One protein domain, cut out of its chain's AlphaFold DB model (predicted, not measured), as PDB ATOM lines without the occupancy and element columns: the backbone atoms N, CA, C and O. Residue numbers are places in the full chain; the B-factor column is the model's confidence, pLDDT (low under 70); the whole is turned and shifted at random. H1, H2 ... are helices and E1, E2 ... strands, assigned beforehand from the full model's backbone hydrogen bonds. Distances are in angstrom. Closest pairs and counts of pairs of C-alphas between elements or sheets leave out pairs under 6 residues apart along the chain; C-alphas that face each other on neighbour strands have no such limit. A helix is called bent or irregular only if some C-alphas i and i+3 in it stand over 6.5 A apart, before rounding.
ATOM      1  N   HIS A   2      41.610 -36.901  -1.727       41.72
ATOM      2  CA  HIS A   2      42.516 -35.951  -1.055       41.72
ATOM      3  C   HIS A   2      42.948 -34.764  -1.947       41.72
ATOM      4  O   HIS A   2      42.791 -33.623  -1.539       41.72
ATOM      5  N   GLU A   3      43.341 -35.010  -3.206       51.25
ATOM      6  CA  GLU A   3      43.685 -33.943  -4.172       51.25
ATOM      7  C   GLU A   3      42.525 -32.986  -4.488       51.25
ATOM      8  O   GLU A   3      42.737 -31.795  -4.702       51.25
ATOM      9  N   ALA A   4      41.291 -33.494  -4.542       49.22
ATOM     10  CA  ALA A   4      40.118 -32.670  -4.833       49.22
ATOM     11  C   ALA A   4      39.795 -31.731  -3.660       49.22
ATOM     12  O   ALA A   4      39.435 -30.579  -3.881       49.22
ATOM     13  N   LEU A   5      39.988 -32.206  -2.424       53.12
ATOM     14  CA  LEU A   5      39.860 -31.418  -1.198       53.12
ATOM     15  C   LEU A   5      40.996 -30.396  -1.045       53.12
ATOM     16  O   LEU A   5      40.724 -29.245  -0.727       53.12
ATOM     17  N   GLU A   6      42.243 -30.765  -1.348       58.59
ATOM     18  CA  GLU A   6      43.361 -29.808  -1.391       58.59
ATOM     19  C   GLU A   6      43.128 -28.715  -2.438       58.59
ATOM     20  O   GLU A   6      43.332 -27.538  -2.156       58.59
ATOM     21  N   ARG A   7      42.633 -29.071  -3.630       59.31
ATOM     22  CA  ARG A   7      42.231 -28.083  -4.642       59.31
ATOM     23  C   ARG A   7      41.055 -27.226  -4.180       59.31
ATOM     24  O   ARG A   7      41.015 -26.044  -4.513       59.31
ATOM     25  N   ALA A   8      40.143 -27.789  -3.387       60.91
ATOM     26  CA  ALA A   8      39.004 -27.066  -2.838       60.91
ATOM     27  C   ALA A   8      39.406 -25.991  -1.817       60.91
ATOM     28  O   ALA A   8      38.781 -24.935  -1.781       60.91
ATOM     29  N   VAL A   9      40.493 -26.193  -1.061       61.22
ATOM     30  CA  VAL A   9      41.064 -25.163  -0.168       61.22
ATOM     31  C   VAL A   9      41.521 -23.926  -0.948       61.22
ATOM     32  O   VAL A   9      41.561 -22.839  -0.388       61.22
ATOM     33  N   PHE A  10      41.804 -24.053  -2.246       59.50
ATOM     34  CA  PHE A  10      42.163 -22.932  -3.116       59.50
ATOM     35  C   PHE A  10      40.989 -22.349  -3.923       59.50
ATOM     36  O   PHE A  10      41.206 -21.417  -4.699       59.50
ATOM     37  N   LEU A  11      39.766 -22.876  -3.767       62.28
ATOM     38  CA  LEU A  11      38.558 -22.306  -4.379       62.28
ATOM     39  C   LEU A  11      38.230 -20.895  -3.857       62.28
ATOM     40  O   LEU A  11      37.825 -20.061  -4.672       62.28
ATOM     41  N   PRO A  12      38.419 -20.569  -2.560       64.06
ATOM     42  CA  PRO A  12      38.351 -19.190  -2.105       64.06
ATOM     43  C   PRO A  12      39.467 -18.370  -2.756       64.06
ATOM     44  O   PRO A  12      40.643 -18.747  -2.764       64.06
ATOM     45  N   ARG A  13      39.101 -17.214  -3.303       72.44
ATOM     46  CA  ARG A  13      40.068 -16.263  -3.847       72.44
ATOM     47  C   ARG A  13      40.749 -15.544  -2.686       72.44
ATOM     48  O   ARG A  13      40.163 -14.643  -2.105       72.44
ATOM     49  N   TYR A  14      41.984 -15.928  -2.383       81.69
ATOM     50  CA  TYR A  14      42.807 -15.212  -1.409       81.69
ATOM     51  C   TYR A  14      43.514 -14.016  -2.058       81.69
ATOM     52  O   TYR A  14      43.958 -14.084  -3.217       81.69
ATOM     53  N   ASP A  15      43.668 -12.940  -1.286       85.75
ATOM     54  CA  ASP A  15      44.420 -11.740  -1.675       85.75
ATOM     55  C   ASP A  15      45.922 -12.011  -1.784       85.75
ATOM     56  O   ASP A  15      46.619 -11.409  -2.605       85.75
ATOM     57  N   HIS A  16      46.425 -12.960  -0.993       87.81
ATOM     58  CA  HIS A  16      47.823 -13.358  -1.024       87.81
ATOM     59  C   HIS A  16      48.033 -14.803  -0.567       87.81
ATOM     60  O   HIS A  16      47.340 -15.299   0.315       87.81
ATOM     61  N   TYR A  17      49.036 -15.457  -1.148       86.12
ATOM     62  CA  TYR A  17      49.489 -16.795  -0.792       86.12
ATOM     63  C   TYR A  17      50.959 -16.724  -0.371       86.12
ATOM     64  O   TYR A  17      51.838 -16.451  -1.194       86.12
ATOM     65  N   ALA A  18      51.234 -16.994   0.903       88.50
ATOM     66  CA  ALA A  18      52.592 -17.101   1.426       88.50
ATOM     67  C   ALA A  18      53.047 -18.569   1.405       88.50
ATOM     68  O   ALA A  18      52.420 -19.437   2.009       88.50
ATOM     69  N   CYS A  19      54.132 -18.857   0.689       86.00
ATOM     70  CA  CYS A  19      54.714 -20.191   0.560       86.00
ATOM     71  C   CYS A  19      55.989 -20.306   1.394       86.00
ATOM     72  O   CYS A  19      56.842 -19.429   1.336       86.00
ATOM     73  N   VAL A  20      56.171 -21.424   2.096       87.19
ATOM     74  CA  VAL A  20      57.347 -21.638   2.962       87.19
ATOM     75  C   VAL A  20      58.632 -21.976   2.194       87.19
ATOM     76  O   VAL A  20      59.731 -21.904   2.738       87.19
ATOM     77  N   SER A  21      58.524 -22.382   0.927       83.75
ATOM     78  CA  SER A  21      59.667 -22.717   0.074       83.75
ATOM     79  C   SER A  21      59.363 -22.464  -1.401       83.75
ATOM     80  O   SER A  21      58.204 -22.497  -1.826       83.75
ATOM     81  N   ASP A  22      60.416 -22.307  -2.210       84.81
ATOM     82  CA  ASP A  22      60.277 -22.200  -3.666       84.81
ATOM     83  C   ASP A  22      59.663 -23.454  -4.284       84.81
ATOM     84  O   ASP A  22      58.991 -23.387  -5.313       84.81
ATOM     85  N   SER A  23      59.880 -24.618  -3.663       80.31
ATOM     86  CA  SER A  23      59.269 -25.871  -4.102       80.31
ATOM     87  C   SER A  23      57.749 -25.804  -3.971       80.31
ATOM     88  O   SER A  23      57.039 -26.056  -4.948       80.31
ATOM     89  N   THR A  24      57.253 -25.378  -2.806       82.31
ATOM     90  CA  THR A  24      55.822 -25.164  -2.568       82.31
ATOM     91  C   THR A  24      55.269 -24.074  -3.484       82.31
ATOM     92  O   THR A  24      54.227 -24.273  -4.104       82.31
ATOM     93  N   ALA A  25      55.995 -22.966  -3.670       85.25
ATOM     94  CA  ALA A  25      55.574 -21.893  -4.567       85.25
ATOM     95  C   ALA A  25      55.468 -22.357  -6.027       85.25
ATOM     96  O   ALA A  25      54.518 -21.996  -6.721       85.25
ATOM     97  N   ARG A  26      56.401 -23.185  -6.514       85.31
ATOM     98  CA  ARG A  26      56.325 -23.777  -7.862       85.31
ATOM     99  C   ARG A  26      55.107 -24.683  -8.017       85.31
ATOM    100  O   ARG A  26      54.412 -24.565  -9.022       85.31
ATOM    101  N   GLN A  27      54.833 -25.541  -7.036       82.81
ATOM    102  CA  GLN A  27      53.654 -26.414  -7.057       82.81
ATOM    103  C   GLN A  27      52.360 -25.594  -7.059       82.81
ATOM    104  O   GLN A  27      51.478 -25.838  -7.880       82.81
ATOM    105  N   LEU A  28      52.286 -24.551  -6.228       83.69
ATOM    106  CA  LEU A  28      51.120 -23.677  -6.162       83.69
ATOM    107  C   LEU A  28      50.921 -22.869  -7.453       83.69
ATOM    108  O   LEU A  28      49.802 -22.749  -7.935       83.69
ATOM    109  N   ARG A  29      51.997 -22.365  -8.072       84.88
ATOM    110  CA  ARG A  29      51.933 -21.672  -9.375       84.88
ATOM    111  C   ARG A  29      51.478 -22.586 -10.512       84.88
ATOM    112  O   ARG A  29      50.882 -22.090 -11.467       84.88
ATOM    113  N   ALA A  30      51.796 -23.879 -10.434       84.81
ATOM    114  CA  ALA A  30      51.323 -24.876 -11.388       84.81
ATOM    115  C   ALA A  30      49.837 -25.199 -11.168       84.81
ATOM    116  O   ALA A  30      49.090 -25.301 -12.136       84.81
ATOM    117  N   ALA A  31      49.402 -25.297  -9.909       82.56
ATOM    118  CA  ALA A  31      48.011 -25.567  -9.553       82.56
ATOM    119  C   ALA A  31      47.074 -24.362  -9.769       82.56
ATOM    120  O   ALA A  31      45.915 -24.551 -10.125       82.56
ATOM    121  N   LEU A  32      47.568 -23.129  -9.588       82.69
ATOM    122  CA  LEU A  32      46.797 -21.882  -9.678       82.69
ATOM    123  C   LEU A  32      47.457 -20.860 -10.627       82.69
ATOM    124  O   LEU A  32      48.018 -19.853 -10.174       82.69
ATOM    125  N   PRO A  33      47.360 -21.045 -11.958       78.56
ATOM    126  CA  PRO A  33      47.954 -20.124 -12.932       78.56
ATOM    127  C   PRO A  33      47.496 -18.663 -12.764       78.56
ATOM    128  O   PRO A  33      48.295 -17.737 -12.908       78.56
ATOM    129  N   ASN A  34      46.238 -18.454 -12.363       80.56
ATOM    130  CA  ASN A  34      45.614 -17.133 -12.199       80.56
ATOM    131  C   ASN A  34      46.042 -16.388 -10.920       80.56
ATOM    132  O   ASN A  34      45.691 -15.222 -10.730       80.56
ATOM    133  N   ALA A  35      46.778 -17.048 -10.022       77.62
ATOM    134  CA  ALA A  35      47.231 -16.480  -8.753       77.62
ATOM    135  C   ALA A  35      48.733 -16.157  -8.739       77.62
ATOM    136  O   ALA A  35      49.240 -15.709  -7.717       77.62
ATOM    137  N   ARG A  36      49.457 -16.325  -9.858       74.81
ATOM    138  CA  ARG A  36      50.927 -16.181  -9.922       74.81
ATOM    139  C   ARG A  36      51.476 -14.895  -9.294       74.81
ATOM    140  O   ARG A  36      52.488 -14.960  -8.607       74.81
ATOM    141  N   ARG A  37      50.806 -13.754  -9.503       81.88
ATOM    142  CA  ARG A  37      51.217 -12.438  -8.964       81.88
ATOM    143  C   ARG A  37      50.913 -12.255  -7.471       81.88
ATOM    144  O   ARG A  37      51.373 -11.288  -6.884       81.88
ATOM    145  N   ARG A  38      50.146 -13.169  -6.868       85.44
ATOM    146  CA  ARG A  38      49.755 -13.173  -5.450       85.44
ATOM    147  C   ARG A  38      50.525 -14.217  -4.634       85.44
ATOM    148  O   ARG A  38      50.130 -14.498  -3.512       85.44
ATOM    149  N   ILE A  39      51.569 -14.834  -5.196       87.31
ATOM    150  CA  ILE A  39      52.347 -15.890  -4.534       87.31
ATOM    151  C   ILE A  39      53.736 -15.360  -4.182       87.31
ATOM    152  O   ILE A  39      54.567 -15.164  -5.074       87.31
ATOM    153  N   THR A  40      54.003 -15.227  -2.885       91.38
ATOM    154  CA  THR A  40      55.319 -14.862  -2.345       91.38
ATOM    155  C   THR A  40      55.899 -16.028  -1.564       91.38
ATOM    156  O   THR A  40      55.171 -16.774  -0.909       91.38
ATOM    157  N   THR A  41      57.217 -16.198  -1.637       89.12
ATOM    158  CA  THR A  41      57.925 -17.188  -0.820       89.12
ATOM    159  C   THR A  41      58.533 -16.488   0.381       89.12
ATOM    160  O   THR A  41      59.272 -15.522   0.223       89.12
ATOM    161  N   ILE A  42      58.213 -16.979   1.571       88.94
ATOM    162  CA  ILE A  42      58.806 -16.558   2.834       88.94
ATOM    163  C   ILE A  42      59.403 -17.818   3.441       88.94
ATOM    164  O   ILE A  42      58.678 -18.685   3.924       88.94
TER     165      ILE A  42
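This is residues 2 to 42 of the 200 residues of a protein of Parcubacteria group bacterium GW2011_GWF2_50_9 (UniProt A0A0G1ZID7). A very small two-strand parallel sheet, E1 beside E2, has helix H2 packed on it through residues 22 to 29, while the short, irregular helix H3 leads from H2 back into E2. Helix H1 is set off at one end of the longest axis, reached from E1 by the strand-free link of residues 10 to 16. The printed part has 41 residues, with three named helices and two named strands in the order H1, E1, H2, H3, E2. The class is mostly helix. The whole is compact, with a radius of gyration of the C-alphas of 9.8 A, and the C-alphas span 25 by 20 by 15 A.

H1, residues 2 to 9, is close to but not clearly touching H2, residues 22 to 31. Their closest C-alphas, those of Arg 7 and Ala 31, are 8.0 A apart, and their lines are about perpendicular at 88 degrees. E1, residues 17 to 19, and E2, residues 39 to 41, are parallel neighbours, with 28 degrees between their directions. N 19 and O 40 are within hydrogen-bond range at 2.8 A, as are N 40 and O 17 at 3.0 A. The closest C-alphas of H2 and E1 are those of Cys 19 and Ala 25, 5.5 A apart; those of H2 and E2 are Asp 22 and Thr 41, 6.2 A apart. H3, residues 33 to 38, is close to but not clearly touching H2, opposite ways at a steep tilt of 43 degrees; their closest C-alphas, those of Arg 29 and Arg 36, are 5.6 A apart. H1 is apart from H3 and from E2. E1, H2, H3 and E2 form a strand-helix-strand unit, two parallel neighbour strands with helices between, and its crossover is right-handed. Each O i to N i+4 pair is within hydrogen-bond range in H1 and H2; in H3 it is 0 of 2, with 1 of 3 O i to N i+3 pairs within range.

H1 begins at C-alpha 2, (42.516, -35.951, -1.055), and is 10.9 A long. E1 measures 6.4 A. H2 begins at C-alpha 22, (60.277, -22.200, -3.666), and is 14.0 A long. H3, 10.4 A long, is irregular: C-alphas 34 and 37 are 8.0 A apart. E2, 6.8 A long, ends at C-alpha 41, (57.925, -17.188, -0.820).

The two C-alphas farthest apart, those of His 2 and Arg 37, are 26.3 A apart. The printed part has no cut. The link from H1 to E1 is short; the other three are tight. The mean pLDDT of the printed part is 76.5, and residues 2 to 12 are under 70.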